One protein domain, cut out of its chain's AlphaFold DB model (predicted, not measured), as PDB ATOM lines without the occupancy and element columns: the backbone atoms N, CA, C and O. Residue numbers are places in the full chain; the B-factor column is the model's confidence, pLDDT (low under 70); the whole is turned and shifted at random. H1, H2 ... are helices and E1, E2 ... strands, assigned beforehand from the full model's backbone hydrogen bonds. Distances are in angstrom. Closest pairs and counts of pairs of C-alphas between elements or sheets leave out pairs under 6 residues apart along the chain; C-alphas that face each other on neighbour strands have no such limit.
ATOM      1  N   ASP A 381      26.342   4.625  32.735       96.88
ATOM      2  CA  ASP A 381      25.322   4.361  31.710       96.88
ATOM      3  C   ASP A 381      25.855   4.573  30.285       96.88
ATOM      4  O   ASP A 381      25.727   3.704  29.419       96.88
ATOM      5  N   ALA A 382      26.492   5.719  30.032       97.19
ATOM      6  CA  ALA A 382      27.031   6.053  28.713       97.19
ATOM      7  C   ALA A 382      28.163   5.101  28.291       97.19
ATOM      8  O   ALA A 382      28.196   4.644  27.147       97.19
ATOM      9  N   THR A 383      29.056   4.765  29.222       98.00
ATOM     10  CA  THR A 383      30.181   3.854  28.983       98.00
ATOM     11  C   THR A 383      29.701   2.445  28.681       98.00
ATOM     12  O   THR A 383      30.179   1.837  27.728       98.00
ATOM     13  N   LEU A 384      28.725   1.932  29.434       98.44
ATOM     14  CA  LEU A 384      28.174   0.596  29.209       98.44
ATOM     15  C   LEU A 384      27.368   0.527  27.907       98.44
ATOM     16  O   LEU A 384      27.485  -0.463  27.191       98.44
ATOM     17  N   ASN A 385      26.642   1.586  27.536       98.44
ATOM     18  CA  ASN A 385      25.996   1.673  26.220       98.44
ATOM     19  C   ASN A 385      27.019   1.619  25.071       98.44
ATOM     20  O   ASN A 385      26.783   0.952  24.066       98.44
ATOM     21  N   ALA A 386      28.154   2.315  25.205       98.38
ATOM     22  CA  ALA A 386      29.225   2.277  24.209       98.38
ATOM     23  C   ALA A 386      29.938   0.916  24.187       98.38
ATOM     24  O   ALA A 386      30.240   0.388  23.118       98.38
ATOM     25  N   PHE A 387      30.176   0.333  25.364       98.62
ATOM     26  CA  PHE A 387      30.819  -0.965  25.506       98.62
ATOM     27  C   PHE A 387      29.974  -2.086  24.896       98.62
ATOM     28  O   PHE A 387      30.512  -2.907  24.167       98.62
ATOM     29  N   PHE A 388      28.659  -2.094  25.122       98.50
ATOM     30  CA  PHE A 388      27.716  -3.075  24.571       98.50
ATOM     31  C   PHE A 388      27.077  -2.635  23.240       98.50
ATOM     32  O   PHE A 388      25.976  -3.070  22.901       98.50
ATOM     33  N   ALA A 389      27.747  -1.800  22.441       98.38
ATOM     34  CA  ALA A 389      27.224  -1.383  21.141       98.38
ATOM     35  C   ALA A 389      26.930  -2.595  20.230       98.38
ATOM     36  O   ALA A 389      27.818  -3.366  19.888       98.38
ATOM     37  N   VAL A 390      25.679  -2.782  19.802       98.25
ATOM     38  CA  VAL A 390      25.294  -3.948  18.984       98.25
ATOM     39  C   VAL A 390      26.101  -4.000  17.680       98.25
ATOM     40  O   VAL A 390      26.274  -2.991  16.997       98.25
ATOM     41  N   ASN A 391      26.531  -5.206  17.305       97.81
ATOM     42  CA  ASN A 391      27.456  -5.524  16.215       97.81
ATOM     43  C   ASN A 391      28.931  -5.182  16.465       97.81
ATOM     44  O   ASN A 391      29.730  -5.294  15.535       97.81
ATOM     45  N   SER A 392      29.312  -4.810  17.683       98.44
ATOM     46  CA  SER A 392      30.716  -4.733  18.080       98.44
ATOM     47  C   SER A 392      31.299  -6.105  18.427       98.44
ATOM     48  O   SER A 392      30.577  -7.094  18.545       98.44
ATOM     49  N   TYR A 393      32.613  -6.165  18.623       98.75
ATOM     50  CA  TYR A 393      33.348  -7.393  18.899       98.75
ATOM     51  C   TYR A 393      34.349  -7.213  20.035       98.75
ATOM     52  O   TYR A 393      34.940  -6.142  20.189       98.75
ATOM     53  N   LEU A 394      34.593  -8.308  20.755       98.75
ATOM     54  CA  LEU A 394      35.687  -8.455  21.714       98.75
ATOM     55  C   LEU A 394      36.556  -9.656  21.335       98.75
ATOM     56  O   LEU A 394      36.054 -10.643  20.794       98.75
ATOM     57  N   SER A 395      37.847  -9.580  21.657       98.38
ATOM     58  CA  SER A 395      38.781 -10.709  21.613       98.38
ATOM     59  C   SER A 395      39.733 -10.639  22.804       98.38
ATOM     60  O   SER A 395      40.609  -9.774  22.854       98.38
ATOM     61  N   ILE A 396      39.525 -11.530  23.772       98.38
ATOM     62  CA  ILE A 396      40.192 -11.545  25.076       98.38
ATOM     63  C   ILE A 396      41.095 -12.777  25.151       98.38
ATOM     64  O   ILE A 396      40.617 -13.902  25.014       98.38
ATOM     65  N   ASP A 397      42.388 -12.564  25.363       97.31
ATOM     66  CA  ASP A 397      43.381 -13.597  25.653       97.31
ATOM     67  C   ASP A 397      43.541 -13.750  27.172       97.31
ATOM     68  O   ASP A 397      44.026 -12.838  27.843       97.31
ATOM     69  N   LEU A 398      43.124 -14.897  27.709       95.44
ATOM     70  CA  LEU A 398      43.254 -15.210  29.133       95.44
ATOM     71  C   LEU A 398      44.617 -15.813  29.494       95.44
ATOM     72  O   LEU A 398      44.980 -15.804  30.667       95.44
ATOM     73  N   SER A 399      45.349 -16.374  28.527       91.38
ATOM     74  CA  SER A 399      46.597 -17.104  28.788       91.38
ATOM     75  C   SER A 399      47.846 -16.250  28.574       91.38
ATOM     76  O   SER A 399      48.893 -16.542  29.145       91.38
ATOM     77  N   GLY A 400      47.750 -15.196  27.763       86.25
ATOM     78  CA  GLY A 400      48.843 -14.257  27.478       86.25
ATOM     79  C   GLY A 400      49.899 -14.782  26.510       86.25
ATOM     80  O   GLY A 400      50.809 -14.042  26.136       86.25
ATOM     81  N   ASP A 401      49.762 -16.038  26.096       87.62
ATOM     82  CA  ASP A 401      50.525 -16.703  25.042       87.62
ATOM     83  C   ASP A 401      49.652 -17.035  23.814       87.62
ATOM     84  O   ASP A 401      50.108 -17.707  22.884       87.62
ATOM     85  N   GLY A 402      48.395 -16.573  23.797       88.12
ATOM     86  CA  GLY A 402      47.441 -16.802  22.718       88.12
ATOM     87  C   GLY A 402      46.857 -18.216  22.643       88.12
ATOM     88  O   GLY A 402      46.269 -18.568  21.620       88.12
ATOM     89  N   THR A 403      47.007 -19.050  23.674       91.88
ATOM     90  CA  THR A 403      46.439 -20.411  23.694       91.88
ATOM     91  C   THR A 403      45.000 -20.481  24.210       91.88
ATOM     92  O   THR A 403      44.285 -21.415  23.843       91.88
ATOM     93  N   ASN A 404      44.534 -19.495  24.988       95.81
ATOM     94  CA  ASN A 404      43.155 -19.427  25.482       95.81
ATOM     95  C   ASN A 404      42.490 -18.082  25.149       95.81
ATOM     96  O   ASN A 404      42.395 -17.184  25.987       95.81
ATOM     97  N   ILE A 405      42.022 -17.953  23.903       97.50
ATOM     98  CA  ILE A 405      41.416 -16.722  23.387       97.50
ATOM     99  C   ILE A 405      39.912 -16.896  23.208       97.50
ATOM    100  O   ILE A 405      39.460 -17.754  22.448       97.50
ATOM    101  N   TYR A 406      39.147 -16.004  23.823       98.00
ATOM    102  CA  TYR A 406      37.709 -15.891  23.650       98.00
ATOM    103  C   TYR A 406      37.384 -14.726  22.724       98.00
ATOM    104  O   TYR A 406      37.731 -13.583  23.005       98.00
ATOM    105  N   THR A 407      36.695 -15.001  21.619       98.25
ATOM    106  CA  THR A 407      36.238 -13.970  20.676       98.25
ATOM    107  C   THR A 407      34.730 -14.054  20.511       98.25
ATOM    108  O   THR A 407      34.149 -15.140  20.553       98.25
ATOM    109  N   GLY A 408      34.082 -12.908  20.338       97.94
ATOM    110  CA  GLY A 408      32.638 -12.862  20.189       97.94
ATOM    111  C   GLY A 408      32.114 -11.515  19.739       97.94
ATOM    112  O   GLY A 408      32.863 -10.543  19.623       97.94
ATOM    113  N   GLN A 409      30.813 -11.477  19.473       98.31
ATOM    114  CA  GLN A 409      30.104 -10.299  18.986       98.31
ATOM    115  C   GLN A 409      29.022  -9.877  19.984       98.31
ATOM    116  O   GLN A 409      28.379 -10.733  20.598       98.31
ATOM    117  N   CYS A 410      28.797  -8.570  20.112       98.62
ATOM    118  CA  CYS A 410      27.643  -8.031  20.812       98.62
ATOM    119  C   CYS A 410      26.391  -8.141  19.935       98.62
ATOM    120  O   CYS A 410      26.349  -7.616  18.818       98.62
ATOM    121  N   THR A 411      25.352  -8.793  20.442       98.44
ATOM    122  CA  THR A 411      24.058  -8.956  19.765       98.44
ATOM    123  C   THR A 411      22.914  -8.692  20.735       98.44
ATOM    124  O   THR A 411      23.099  -8.738  21.948       98.44
ATOM    125  N   MET A 412      21.718  -8.411  20.216       97.94
ATOM    126  CA  MET A 412      20.523  -8.378  21.061       97.94
ATOM    127  C   MET A 412      20.139  -9.803  21.457       97.94
ATOM    128  O   MET A 412      19.906 -10.646  20.589       97.94
ATOM    129  N   GLN A 413      20.033 -10.052  22.757       96.19
ATOM    130  CA  GLN A 413      19.637 -11.333  23.337       96.19
ATOM    131  C   GLN A 413      18.494 -11.155  24.335       96.19
ATOM    132  O   GLN A 413      18.073 -10.034  24.619       96.19
ATOM    133  N   SER A 414      17.943 -12.266  24.822       92.31
ATOM    134  CA  SER A 414      16.851 -12.272  25.796       92.31
ATOM    135  C   SER A 414      17.357 -12.763  27.148       92.31
ATOM    136  O   SER A 414      17.685 -13.937  27.277       92.31
ATOM    137  N   LEU A 415      17.315 -11.903  28.164       90.75
ATOM    138  CA  LEU A 415      17.575 -12.245  29.563       90.75
ATOM    139  C   LEU A 415      16.270 -12.109  30.353       90.75
ATOM    140  O   LEU A 415      15.702 -11.022  30.421       90.75
ATOM    141  N   ASN A 416      15.763 -13.200  30.937       86.62
ATOM    142  CA  ASN A 416      14.514 -13.203  31.719       86.62
ATOM    143  C   ASN A 416      13.337 -12.500  31.011       86.62
ATOM    144  O   ASN A 416      12.617 -11.718  31.624       86.62
ATOM    145  N   THR A 417      13.144 -12.772  29.715       86.50
ATOM    146  CA  THR A 417      12.131 -12.156  28.824       86.50
ATOM    147  C   THR A 417      12.367 -10.693  28.425       86.50
ATOM    148  O   THR A 417      11.593 -10.148  27.639       86.50
ATOM    149  N   VAL A 418      13.451 -10.064  28.889       89.38
ATOM    150  CA  VAL A 418      13.854  -8.707  28.495       89.38
ATOM    151  C   VAL A 418      14.898  -8.779  27.383       89.38
ATOM    152  O   VAL A 418      15.873  -9.522  27.486       89.38
ATOM    153  N   SER A 419      14.713  -7.993  26.319       94.69
ATOM    154  CA  SER A 419      15.724  -7.868  25.268       94.69
ATOM    155  C   SER A 419      16.827  -6.903  25.706       94.69
ATOM    156  O   SER A 419      16.540  -5.744  26.000       94.69
ATOM    157  N   THR A 420      18.072  -7.373  25.748       96.88
ATOM    158  CA  THR A 420      19.250  -6.583  26.133       96.88
ATOM    159  C   THR A 420      20.451  -6.943  25.257       96.88
ATOM    160  O   THR A 420      20.501  -8.032  24.681       96.88
ATOM    161  N   ALA A 421      21.401  -6.022  25.111       98.25
ATOM    162  CA  ALA A 421      22.636  -6.274  24.383       98.25
ATOM    163  C   ALA A 421      23.542  -7.222  25.186       98.25
ATOM    164  O   ALA A 421      23.614  -7.130  26.412       98.25
ATOM    165  N   ALA A 422      24.216  -8.148  24.507       98.19
ATOM    166  CA  ALA A 422      25.083  -9.120  25.155       98.19
ATOM    167  C   ALA A 422      26.234  -9.565  24.252       98.19
ATOM    168  O   ALA A 422      26.041  -9.795  23.054       98.19
ATOM    169  N   TYR A 423      27.410  -9.750  24.846       98.38
ATOM    170  CA  TYR A 423      28.532 -10.425  24.204       98.38
ATOM    171  C   TYR A 423      28.447 -11.924  24.460       98.38
ATOM    172  O   TYR A 423      28.475 -12.342  25.614       98.38
ATOM    173  N   THR A 424      28.430 -12.730  23.398       97.38
ATOM    174  CA  THR A 424      28.659 -14.180  23.496       97.38
ATOM    175  C   THR A 424      30.070 -14.487  23.028       97.38
ATOM    176  O   THR A 424      30.375 -14.353  21.843       97.38
ATOM    177  N   LEU A 425      30.931 -14.872  23.966       97.69
ATOM    178  CA  LEU A 425      32.358 -15.091  23.768       97.69
ATOM    179  C   LEU A 425      32.663 -16.589  23.728       97.69
ATOM    180  O   LEU A 425      32.234 -17.327  24.612       97.69
ATOM    181  N   SER A 426      33.433 -17.037  22.736       96.69
ATOM    182  CA  SER A 426      33.797 -18.447  22.569       96.69
ATOM    183  C   SER A 426      35.285 -18.615  22.275       96.69
ATOM    184  O   SER A 426      35.857 -17.836  21.511       96.69
ATOM    185  N   ASN A 427      35.891 -19.659  22.840       96.25
ATOM    186  CA  ASN A 427      37.224 -20.147  22.460       96.25
ATOM    187  C   ASN A 427      37.150 -21.427  21.599       96.25
ATOM    188  O   ASN A 427      38.134 -22.146  21.440       96.25
ATOM    189  N   GLY A 428      35.959 -21.757  21.084       95.00
ATOM    190  CA  GLY A 428      35.676 -22.976  20.321       95.00
ATOM    191  C   GLY A 428      35.346 -24.207  21.173       95.00
ATOM    192  O   GLY A 428      34.755 -25.148  20.648       95.00
ATOM    193  N   THR A 429      35.670 -24.198  22.471       94.31
ATOM    194  CA  THR A 429      35.329 -25.279  23.417       94.31
ATOM    195  C   THR A 429      34.257 -24.833  24.402       94.31
ATOM    196  O   THR A 429      33.220 -25.477  24.533       94.31
ATOM    197  N   ASN A 430      34.495 -23.707  25.068       94.62
ATOM    198  CA  ASN A 430      33.583 -23.095  26.021       94.62
ATOM    199  C   ASN A 430      32.944 -21.856  25.399       94.62
ATOM    200  O   ASN A 430      33.478 -21.254  24.463       94.62
ATOM    201  N   THR A 431      31.779 -21.469  25.907       95.44
ATOM    202  CA  THR A 431      31.075 -20.260  25.475       95.44
ATOM    203  C   THR A 431      30.372 -19.630  26.665       95.44
ATOM    204  O   THR A 431      29.714 -20.337  27.425       95.44
ATOM    205  N   TYR A 432      30.519 -18.316  26.808       96.00
ATOM    206  CA  TYR A 432      29.952 -17.541  27.910       96.00
ATOM    207  C   TYR A 432      29.284 -16.279  27.380       96.00
ATOM    208  O   TYR A 432      29.780 -15.658  26.436       96.00
ATOM    209  N   THR A 433      28.176 -15.893  28.006       95.75
ATOM    210  CA  THR A 433      27.404 -14.710  27.626       95.75
ATOM    211  C   THR A 433      27.420 -13.686  28.755       95.75
ATOM    212  O   THR A 433      27.138 -14.029  29.903       95.75
ATOM    213  N   PHE A 434      27.731 -12.436  28.408       96.62
ATOM    214  CA  PHE A 434      27.759 -11.283  29.308       96.62
ATOM    215  C   PHE A 434      26.727 -10.264  28.842       96.62
ATOM    216  O   PHE A 434      26.785  -9.817  27.695       96.62
ATOM    217  N   TYR A 435      25.794  -9.906  29.716       96.88
ATOM    218  CA  TYR A 435      24.644  -9.064  29.398       96.88
ATOM    219  C   TYR A 435      24.848  -7.628  29.884       96.88
ATOM    220  O   TYR A 435      25.362  -7.397  30.978       96.88
ATOM    221  N   GLN A 436      24.380  -6.656  29.101       97.19
ATOM    222  CA  GLN A 436      24.307  -5.269  29.539       97.19
ATOM    223  C   GLN A 436      23.279  -5.132  30.681       97.19
ATOM    224  O   GLN A 436      22.127  -5.563  30.511       97.19
ATOM    225  N   PRO A 437      23.645  -4.515  31.821       95.44
ATOM    226  CA  PRO A 437      22.706  -4.245  32.906       95.44
ATOM    227  C   PRO A 437      21.740  -3.096  32.545       95.44
ATOM    228  O   PRO A 437      22.056  -2.261  31.691       95.44
ATOM    229  N   PRO A 438      20.574  -2.993  33.212       94.31
ATOM    230  CA  PRO A 438      19.739  -1.795  33.157       94.31
ATOM    231  C   PRO A 438      20.509  -0.533  33.577       94.31
ATOM    232  O   PRO A 438      21.408  -0.598  34.411       94.31
ATOM    233  N   GLN A 439      20.118   0.616  33.022       94.31
ATOM    234  CA  GLN A 439      20.679   1.926  33.377       94.31
ATOM    235  C   GLN A 439      20.323   2.353  34.810       94.31
ATOM    236  O   GLN A 439      19.404   1.805  35.430       94.31
ATOM    237  N   GLY A 440      21.032   3.359  35.321       93.00
ATOM    238  CA  GLY A 440      20.939   3.786  36.713       93.00
ATOM    239  C   GLY A 440      21.621   2.783  37.642       93.00
ATOM    240  O   GLY A 440      22.609   2.162  37.263       93.00
ATOM    241  N   LEU A 441      21.085   2.593  38.853       91.31
ATOM    242  CA  LEU A 441      21.768   1.859  39.929       91.31
ATOM    243  C   LEU A 441      22.368   0.515  39.485       91.31
ATOM    244  O   LEU A 441      23.487   0.201  39.872       91.31
ATOM    245  N   GLN A 442      21.691  -0.261  38.631       92.00
ATOM    246  CA  GLN A 442      22.215  -1.568  38.218       92.00
ATOM    247  C   GLN A 442      23.472  -1.462  37.352       92.00
ATOM    248  O   GLN A 442      24.326  -2.341  37.429       92.00
ATOM    249  N   SER A 443      23.617  -0.388  36.577       94.44
ATOM    250  CA  SER A 443      24.822  -0.084  35.807       94.44
ATOM    251  C   SER A 443      25.978   0.299  36.737       94.44
ATOM    252  O   SER A 443      27.101  -0.172  36.551       94.44
ATOM    253  N   ALA A 444      25.691   1.056  37.801       94.31
ATOM    254  CA  ALA A 444      26.662   1.376  38.839       94.31
ATOM    255  C   ALA A 444      27.103   0.140  39.627       94.31
ATOM    256  O   ALA A 444      28.299  -0.096  39.753       94.31
ATOM    257  N   LEU A 445      26.173  -0.698  40.093       91.12
ATOM    258  CA  LEU A 445      26.492  -1.935  40.819       91.12
ATOM    259  C   LEU A 445      27.262  -2.936  39.944       91.12
ATOM    260  O   LEU A 445      28.143  -3.639  40.436       91.12
ATOM    261  N   TYR A 446      26.985  -2.973  38.638       92.75
ATOM    262  CA  TYR A 446      27.729  -3.809  37.694       92.75
ATOM    263  C   TYR A 446      29.235  -3.505  37.720       92.75
ATOM    264  O   TYR A 446      30.043  -4.432  37.685       92.75
ATOM    265  N   VAL A 447      29.612  -2.226  37.838       94.88
ATOM    266  CA  VAL A 447      31.018  -1.788  37.821       94.88
ATOM    267  C   VAL A 447      31.591  -1.521  39.217       94.88
ATOM    268  O   VAL A 447      32.777  -1.719  39.421       94.88
ATOM    269  N   PHE A 448      30.820  -1.101  40.212       92.75
ATOM    270  CA  PHE A 448      31.362  -0.867  41.555       92.75
ATOM    271  C   PHE A 448      31.381  -2.126  42.426       92.75
ATOM    272  O   PHE A 448      32.263  -2.248  43.267       92.75
ATOM    273  N   GLN A 449      30.468  -3.080  42.208       85.19
ATOM    274  CA  GLN A 449      30.327  -4.287  43.043       85.19
ATOM    275  C   GLN A 449      30.645  -5.591  42.325       85.19
ATOM    276  O   GLN A 449      30.460  -6.662  42.898       85.19
ATOM    277  N   GLN A 450      31.048  -5.529  41.055       85.88
ATOM    278  CA  GLN A 450      31.186  -6.729  40.239       85.88
ATOM    279  C   GLN A 450      29.885  -7.561  40.203       85.88
ATOM    280  O   GLN A 450      29.922  -8.794  40.180       85.88
ATOM    281  N   ALA A 451      28.716  -6.907  40.172       83.50
ATOM    282  CA  ALA A 451      27.399  -7.551  40.249       83.50
ATOM    283  C   ALA A 451      26.977  -8.279  38.946       83.50
ATOM    284  O   ALA A 451      25.855  -8.127  38.461       83.50
ATOM    285  N   PHE A 452      27.872  -9.089  38.378       83.06
ATOM    286  CA  PHE A 452      27.697  -9.836  37.130       83.06
ATOM    287  C   PHE A 452      26.829 -11.086  37.288       83.06
ATOM    288  O   PHE A 452      26.353 -11.600  36.287       83.06
ATOM    289  N   SER A 453      26.605 -11.600  38.503       79.31
ATOM    290  CA  SER A 453      25.961 -12.912  38.724       79.31
ATOM    291  C   SER A 453      24.581 -13.053  38.067       79.31
ATOM    292  O   SER A 453      24.218 -14.133  37.613       79.31
ATOM    293  N   GLN A 454      23.830 -11.957  37.976       82.19
ATOM    294  CA  GLN A 454      22.527 -11.887  37.301       82.19
ATOM    295  C   GLN A 454      22.620 -11.550  35.798       82.19
ATOM    296  O   GLN A 454      21.615 -11.585  35.094       82.19
ATOM    297  N   TYR A 455      23.817 -11.219  35.314       85.31
ATOM    298  CA  TYR A 455      24.134 -10.746  33.963       85.31
ATOM    299  C   TYR A 455      25.236 -11.586  33.287       85.31
ATOM    300  O   TYR A 455      25.854 -11.136  32.320       85.31
ATOM    301  N   GLN A 456      25.478 -12.804  33.774       84.56
ATOM    302  CA  GLN A 456      26.494 -13.720  33.266       84.56
ATOM    303  C   GLN A 456      25.997 -15.164  33.308       84.56
ATOM    304  O   GLN A 456      25.571 -15.669  34.348       84.56
ATOM    305  N   GLU A 457      26.119 -15.859  32.182       76.12
ATOM    306  CA  GLU A 457      25.903 -17.304  32.112       76.12
ATOM    307  C   GLU A 457      27.183 -18.073  32.470       76.12
ATOM    308  O   GLU A 457      28.275 -17.716  32.035       76.12
ATOM    309  N   GLY A 458      27.047 -19.153  33.248       65.00
ATOM    310  CA  GLY A 458      28.166 -20.030  33.635       65.00
ATOM    311  C   GLY A 458      28.785 -19.752  35.013       65.00
ATOM    312  O   GLY A 458      29.611 -20.541  35.466       65.00
ATOM    313  N   GLY A 459      28.347 -18.700  35.717       72.56
ATOM    314  CA  GLY A 459      28.846 -18.345  37.054       72.56
ATOM    315  C   GLY A 459      30.269 -17.767  37.047       72.56
ATOM    316  O   GLY A 459      30.840 -17.534  35.989       72.56
ATOM    317  N   SER A 460      30.846 -17.526  38.229       70.81
ATOM    318  CA  SER A 460      32.128 -16.816  38.414       70.81
ATOM    319  C   SER A 460      33.370 -17.722  38.502       70.81
ATOM    320  O   SER A 460      34.445 -17.270  38.889       70.81
ATOM    321  N   GLY A 461      33.244 -19.012  38.179       78.94
ATOM    322  CA  GLY A 461      34.348 -19.977  38.246       78.94
ATOM    323  C   GLY A 461      35.113 -20.122  36.926       78.94
ATOM    324  O   GLY A 461      34.549 -19.943  35.848       78.94
ATOM    325  N   GLY A 462      36.394 -20.504  37.005       89.50
ATOM    326  CA  GLY A 462      37.227 -20.807  35.834       89.50
ATOM    327  C   GLY A 462      37.318 -19.650  34.832       89.50
ATOM    328  O   GLY A 462      37.357 -18.483  35.222       89.50
ATOM    329  N   ASP A 463      37.317 -19.972  33.537       93.50
ATOM    330  CA  ASP A 463      37.436 -18.985  32.454       93.50
ATOM    331  C   ASP A 463      36.324 -17.925  32.474       93.50
ATOM    332  O   ASP A 463      36.579 -16.776  32.131       93.50
ATOM    333  N   ALA A 464      35.110 -18.271  32.914       91.06
ATOM    334  CA  ALA A 464      34.014 -17.310  33.025       91.06
ATOM    335  C   ALA A 464      34.344 -16.199  34.039       91.06
ATOM    336  O   ALA A 464      34.154 -15.017  33.754       91.06
ATOM    337  N   GLY A 465      34.911 -16.573  35.191       90.50
ATOM    338  CA  GLY A 465      35.404 -15.627  36.193       90.50
ATOM    339  C   GLY A 465      36.587 -14.793  35.696       90.50
ATOM    340  O   GLY A 465      36.641 -13.594  35.945       90.50
ATOM    341  N   LEU A 466      37.513 -15.387  34.938       92.75
ATOM    342  CA  LEU A 466      38.649 -14.649  34.370       92.75
ATOM    343  C   LEU A 466      38.206 -13.636  33.300       92.75
ATOM    344  O   LEU A 466      38.708 -12.513  33.276       92.75
ATOM    345  N   LEU A 467      37.241 -13.986  32.441       94.94
ATOM    346  CA  LEU A 467      36.641 -13.052  31.476       94.94
ATOM    347  C   LEU A 467      35.933 -11.896  32.182       94.94
ATOM    348  O   LEU A 467      36.115 -10.738  31.804       94.94
ATOM    349  N   GLN A 468      35.169 -12.213  33.230       93.25
ATOM    350  CA  GLN A 468      34.522 -11.231  34.091       93.25
ATOM    351  C   GLN A 468      35.548 -10.250  34.680       93.25
ATOM    352  O   GLN A 468      35.340  -9.043  34.586       93.25
ATOM    353  N   MET A 469      36.667 -10.744  35.227       91.56
ATOM    354  CA  MET A 469      37.753  -9.899  35.745       91.56
ATOM    355  C   MET A 469      38.344  -8.992  34.660       91.56
ATOM    356  O   MET A 469      38.403  -7.787  34.865       91.56
ATOM    357  N   ASN A 470      38.675  -9.523  33.477       95.31
ATOM    358  CA  ASN A 470      39.243  -8.726  32.377       95.31
ATOM    359  C   ASN A 470      38.314  -7.578  31.945       95.31
ATOM    360  O   ASN A 470      38.751  -6.437  31.801       95.31
ATOM    361  N   ILE A 471      37.022  -7.871  31.745       96.31
ATOM    362  CA  ILE A 471      36.018  -6.858  31.385       96.31
ATOM    363  C   ILE A 471      35.910  -5.813  32.496       96.31
ATOM    364  O   ILE A 471      35.844  -4.611  32.229       96.31
ATOM    365  N   TRP A 472      35.879  -6.271  33.745       95.50
ATOM    366  CA  TRP A 472      35.672  -5.406  34.889       95.50
ATOM    367  C   TRP A 472      36.859  -4.477  35.161       95.50
ATOM    368  O   TRP A 472      36.672  -3.268  35.291       95.50
ATOM    369  N   GLU A 473      38.080  -5.007  35.143       96.44
ATOM    370  CA  GLU A 473      39.317  -4.232  35.238       96.44
ATOM    371  C   GLU A 473      39.390  -3.166  34.146       96.44
ATOM    372  O   GLU A 473      39.705  -2.010  34.427       96.44
ATOM    373  N   ALA A 474      39.042  -3.518  32.904       97.75
ATOM    374  CA  ALA A 474      39.043  -2.573  31.795       97.75
ATOM    375  C   ALA A 474      38.022  -1.437  31.986       97.75
ATOM    376  O   ALA A 474      38.301  -0.292  31.616       97.75
ATOM    377  N   LEU A 475      36.850  -1.727  32.570       97.94
ATOM    378  CA  LEU A 475      35.850  -0.712  32.926       97.94
ATOM    379  C   LEU A 475      36.396   0.214  34.018       97.94
ATOM    380  O   LEU A 475      36.431   1.429  33.821       97.94
ATOM    381  N   CYS A 476      36.903  -0.347  35.120       97.62
ATOM    382  CA  CYS A 476      37.474   0.417  36.231       97.62
ATOM    383  C   CYS A 476      38.654   1.298  35.793       97.62
ATOM    384  O   CYS A 476      38.714   2.471  36.161       97.62
ATOM    385  N   ARG A 477      39.545   0.778  34.942       97.50
ATOM    386  CA  ARG A 477      40.722   1.490  34.411       97.50
ATOM    387  C   ARG A 477      40.390   2.463  33.274       97.50
ATOM    388  O   ARG A 477      41.278   3.163  32.794       97.50
ATOM    389  N   GLY A 478      39.129   2.540  32.842       97.75
ATOM    390  CA  GLY A 478      38.670   3.482  31.815       97.75
ATOM    391  C   GLY A 478      39.136   3.160  30.394       97.75
ATOM    392  O   GLY A 478      39.247   4.067  29.571       97.75
ATOM    393  N   VAL A 479      39.417   1.887  30.101       98.00
ATOM    394  CA  VAL A 479      39.905   1.408  28.793       98.00
ATOM    395  C   VAL A 479      38.978   0.389  28.124       98.00
ATOM    396  O   VAL A 479      39.237  -0.017  26.993       98.00
ATOM    397  N   ALA A 480      37.856   0.020  28.753       97.94
ATOM    398  CA  ALA A 480      36.906  -0.967  28.226       97.94
ATOM    399  C   ALA A 480      36.511  -0.706  26.765       97.94
ATOM    400  O   ALA A 480      36.652  -1.589  25.920       97.94
ATOM    401  N   VAL A 481      36.091   0.525  26.451       98.12
ATOM    402  CA  VAL A 481      35.643   0.918  25.102       98.12
ATOM    403  C   VAL A 481      36.782   0.864  24.075       98.12
ATOM    404  O   VAL A 481      36.529   0.577  22.910       98.12
ATOM    405  N   ALA A 482      38.042   1.060  24.482       97.75
ATOM    406  CA  ALA A 482      39.188   0.962  23.572       97.75
ATOM    407  C   ALA A 482      39.406  -0.470  23.047       97.75
ATOM    408  O   ALA A 482      39.924  -0.650  21.947       97.75
ATOM    409  N   GLY A 483      38.974  -1.483  23.803       97.75
ATOM    410  CA  GLY A 483      39.014  -2.883  23.374       97.75
ATOM    411  C   GLY A 483      37.795  -3.344  22.576       97.75
ATOM    412  O   GLY A 483      37.701  -4.535  22.282       97.75
ATOM    413  N   VAL A 484      36.873  -2.443  22.222       98.56
ATOM    414  CA  VAL A 484      35.671  -2.750  21.436       98.56
ATOM    415  C   VAL A 484      35.938  -2.492  19.953       98.56
ATOM    416  O   VAL A 484      36.176  -1.360  19.536       98.56
ATOM    417  N   ALA A 485      35.869  -3.539  19.129       98.38
ATOM    418  CA  ALA A 485      36.073  -3.429  17.686       98.38
ATOM    419  C   ALA A 485      34.743  -3.342  16.920       98.38
ATOM    420  O   ALA A 485      33.759  -3.980  17.283       98.38
ATOM    421  N   THR A 486      34.707  -2.596  15.812       96.88
ATOM    422  CA  THR A 486      33.522  -2.478  14.929       96.88
ATOM    423  C   THR A 486      33.462  -3.548  13.835       96.88
ATOM    424  O   THR A 486      32.540  -3.580  13.025       96.88
ATOM    425  N   GLN A 487      34.481  -4.395  13.770       95.25
ATOM    426  CA  GLN A 487      34.623  -5.520  12.854       95.25
ATOM    427  C   GLN A 487      35.345  -6.645  13.591       95.25
ATOM    428  O   GLN A 487      35.970  -6.382  14.619       95.25
ATOM    429  N   SER A 488      35.302  -7.868  13.054       94.25
ATOM    430  CA  SER A 488      36.022  -9.006  13.636       94.25
ATOM    431  C   SER A 488      37.498  -8.642  13.863       94.25
ATOM    432  O   SER A 488      38.208  -8.384  12.882       94.25
ATOM    433  N   PRO A 489      37.961  -8.582  15.121       96.19
ATOM    434  CA  PRO A 489      39.305  -8.133  15.441       96.19
ATOM    435  C   PRO A 489      40.310  -9.291  15.361       96.19
ATOM    436  O   PRO A 489      39.907 -10.458  15.324       96.19
ATOM    437  N   PRO A 490      41.623  -8.999  15.341       95.81
ATOM    438  CA  PRO A 490      42.635 -10.021  15.574       95.81
ATOM    439  C   PRO A 490      42.527 -10.598  16.995       95.81
ATOM    440  O   PRO A 490      42.003  -9.959  17.910       95.81
ATOM    441  N   SER A 491      43.064 -11.804  17.169       94.81
ATOM    442  CA  SER A 491      43.175 -12.482  18.461       94.81
ATOM    443  C   SER A 491      43.811 -11.602  19.538       94.81
ATOM    444  O   SER A 491      44.872 -11.026  19.307       94.81
ATOM    445  N   GLY A 492      43.179 -11.522  20.711       96.19
ATOM    446  CA  GLY A 492      43.701 -10.776  21.861       96.19
ATOM    447  C   GLY A 492      43.657  -9.252  21.697       96.19
ATOM    448  O   GLY A 492      44.306  -8.537  22.462       96.19
ATOM    449  N   PHE A 493      42.917  -8.734  20.709       97.94
ATOM    450  CA  PHE A 493      42.776  -7.294  20.469       97.94
ATOM    451  C   PHE A 493      42.324  -6.525  21.714       97.94
ATOM    452  O   PHE A 493      42.932  -5.515  22.064       97.94
ATOM    453  N   SER A 494      41.280  -7.009  22.394       98.50
ATOM    454  CA  SER A 494      40.739  -6.350  23.582       98.50
ATOM    455  C   SER A 494      41.753  -6.384  24.720       98.50
ATOM    456  O   SER A 494      42.040  -5.338  25.283       98.50
ATOM    457  N   THR A 495      42.384  -7.536  24.977       98.06
ATOM    458  CA  THR A 495      43.461  -7.665  25.977       98.06
ATOM    459  C   THR A 495      44.623  -6.715  25.698       98.06
ATOM    460  O   THR A 495      45.097  -6.050  26.609       98.06
ATOM    461  N   THR A 496      45.051  -6.578  24.440       96.62
ATOM    462  CA  THR A 496      46.129  -5.644  24.064       96.62
ATOM    463  C   THR A 496      45.767  -4.200  24.409       96.62
ATOM    464  O   THR A 496      46.589  -3.473  24.957       96.62
ATOM    465  N   ALA A 497      44.533  -3.784  24.106       97.44
ATOM    466  CA  ALA A 497      44.056  -2.442  24.425       97.44
ATOM    467  C   ALA A 497      43.865  -2.231  25.936       97.44
ATOM    468  O   ALA A 497      44.145  -1.153  26.453       97.44
ATOM    469  N   TRP A 498      43.385  -3.252  26.648       98.00
ATOM    470  CA  TRP A 498      43.079  -3.170  28.074       98.00
ATOM    471  C   TRP A 498      44.312  -3.281  28.964       98.00
ATOM    472  O   TRP A 498      44.299  -2.705  30.045       98.00
ATOM    473  N   ASN A 499      45.378  -3.949  28.523       97.25
ATOM    474  CA  ASN A 499      46.593  -4.155  29.318       97.25
ATOM    475  C   ASN A 499      47.685  -3.104  29.058       97.25
ATOM    476  O   ASN A 499      48.751  -3.160  29.676       97.25
ATOM    477  N   ASP A 500      47.438  -2.123  28.184       96.00
ATOM    478  CA  ASP A 500      48.329  -0.973  28.025       96.00
ATOM    479  C   ASP A 500      48.166   0.001  29.203       96.00
ATOM    480  O   ASP A 500      47.364   0.939  29.172       96.00
ATOM    481  N   SER A 501      48.965  -0.222  30.250       95.31
ATOM    482  CA  SER A 501      48.968   0.610  31.464       95.31
ATOM    483  C   SER A 501      49.217   2.102  31.220       95.31
ATOM    484  O   SER A 501      48.817   2.926  32.044       95.31
ATOM    485  N   ALA A 502      49.811   2.487  30.083       93.75
ATOM    486  CA  ALA A 502      49.986   3.895  29.736       93.75
ATOM    487  C   ALA A 502      48.660   4.585  29.365       93.75
ATOM    488  O   ALA A 502      48.580   5.812  29.434       93.75
ATOM    489  N   GLN A 503      47.628   3.821  28.985       95.88
ATOM    490  CA  GLN A 503      46.296   4.337  28.640       95.88
ATOM    491  C   GLN A 503      45.314   4.317  29.813       95.88
ATOM    492  O   GLN A 503      44.238   4.915  29.723       95.88
ATOM    493  N   TRP A 504      45.647   3.634  30.910       97.06
ATOM    494  CA  TRP A 504      44.759   3.544  32.065       97.06
ATOM    495  C   TRP A 504      44.491   4.918  32.650       97.06
ATOM    496  O   TRP A 504      45.377   5.769  32.714       97.06
ATOM    497  N   TYR A 505      43.259   5.133  33.095       96.88
ATOM    498  CA  TYR A 505      42.848   6.363  33.753       96.88
ATOM    499  C   TYR A 505      43.200   7.628  32.946       96.88
ATOM    500  O   TYR A 505      43.692   8.621  33.499       96.88
ATOM    501  N   GLY A 506      43.012   7.571  31.624       93.88
ATOM    502  CA  GLY A 506      43.254   8.694  30.721       93.88
ATOM    503  C   GLY A 506      42.519   9.970  31.146       93.88
ATOM    504  O   GLY A 506      41.469   9.934  31.790       93.88
ATOM    505  N   ALA A 507      43.076  11.132  30.805       89.81
ATOM    506  CA  ALA A 507      42.455  12.411  31.137       89.81
ATOM    507  C   ALA A 507      41.044  12.510  30.527       89.81
ATOM    508  O   ALA A 507      40.864  12.325  29.323       89.81
ATOM    509  N   GLY A 508      40.049  12.798  31.370       88.31
ATOM    510  CA  GLY A 508      38.645  12.918  30.972       88.31
ATOM    511  C   GLY A 508      37.927  11.600  30.659       88.31
ATOM    512  O   GLY A 508      36.745  11.652  30.316       88.31
ATOM    513  N   SER A 509      38.581  10.436  30.774       92.19
ATOM    514  CA  SER A 509      37.908   9.151  30.575       92.19
ATOM    515  C   SER A 509      36.993   8.812  31.754       92.19
ATOM    516  O   SER A 509      37.308   9.077  32.915       92.19
TER     517      SER A 509
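AT A GLANCE: This is residues 381 to 509 of the 582 residues of an uncharacterized protein of Acidovorax sp. 94 (UniProt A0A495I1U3). A curled, twisted sheet of four strands, like part of a barrel, has one long helix, H3, over one face. The short helices H2 and H4 pack on the last residues of H3, H1 packs on H2 and H4, and H5 sits beside the edge strand E1. The printed part has 129 residues, with five named helices and four named strands in the order H1 E1 E2 E3 E4 H2 H3 H4 H5; the sheet runs E1 E2 E3 E4, fully antiparallel, and the class is mixed, helices and strands. The whole is compact, with a radius of gyration of the C-alphas of 13.5 A, and rounded, spanning 39 by 38 by 28 A.

HOW THE PARTS SIT: Start at the first printed residue with H1, residues 381 to 387, and go by a tight link to E1, residues 393 to 397. E2, residues 405 to 415, E3, residues 418 to 426, and E4, residues 431 to 435, follow as a meander E1 E2 E3 E4, each strand the antiparallel neighbour of the one before. In the hairpin of E1 and E2, look at N 396 and O 406, 2.8 A apart and within hydrogen-bond range. In the hairpin of E2 and E3, find N 413 and O 420 at 2.8 A; E2 bends by 87 degrees at residue 412 and E3 by 62 degrees at residue 421. In the hairpin of E3 and E4, find N 425 and O 432 at 2.8 A. H1 only grazes the sheet, with its residues 385 to 387. H2, residues 441 to 448, is not on the sheet; it only just touches H1, with 3 pairs of C-alphas within 8 A, the closest being those of Asp 381 and Ser 443 at 6.1 A. H3, residues 462 to 476, is on the sheet at a height of 9.1 A, making two layers, a helix on one face of a sheet. It lies over E1 and, only just, with 3 C-alphas, over E3; it runs slantwise to the strands, at 53 degrees to E1 on the local plane. With residues 472 to 476 alone it only just touches H2, with 3 pairs within 8 A, about perpendicular at 79 degrees; the closest C-alphas are those of Val 447 and Trp 472, 6.6 A apart. H4, residues 480 to 483, is the hub, touching three helices: H1, the closest C-alphas being those of Phe 387 and Val 481 at 5.2 A; H3, only just, with 3 pairs within 8 A and only at the corner, where C-alphas 474 and 480 are closest at 4.5 A; and H5, residues 493 to 498, where those of Gly 483 and Ser 494 are closest at 3.9 A. H4 also only grazes the sheet, while H5 stands at the sheet's level, its height 2.9 A, and its C-alpha 495 comes to 5.2 A from C-alpha 396 of E1. In H1, H2, H3 and H5 every O i to N i+4 pair is within hydrogen-bond range; H4 is too short for such a pair.

IN THESE COORDINATES: Find C-alpha 381 at (25.322, 4.361, 31.710), where H1 begins. E1 runs 13.6 A, E2 25.0 A, E3 23.0 A and E4 13.5 A from first to last C-alpha. Then look for C-alpha 462 at (37.227, -20.807, 35.834); from there H3 runs 21.2 A to C-alpha 476. H2 measures 10.1 A, H1 9.9 A, H5 8.7 A and H4 5.6 A. H5 ends at C-alpha 498, at (43.079, -3.170, 28.074).

THE WHOLE: The C-alphas of Thr 417 and Ala 502 are the two farthest apart, at 41.1 A. The printed part has no cut, and its long link is that from H2 to H3, residues 449 to 461. The mean pLDDT of the printed part is 93.9, and residue 458 of this model is the one printed residue under 70.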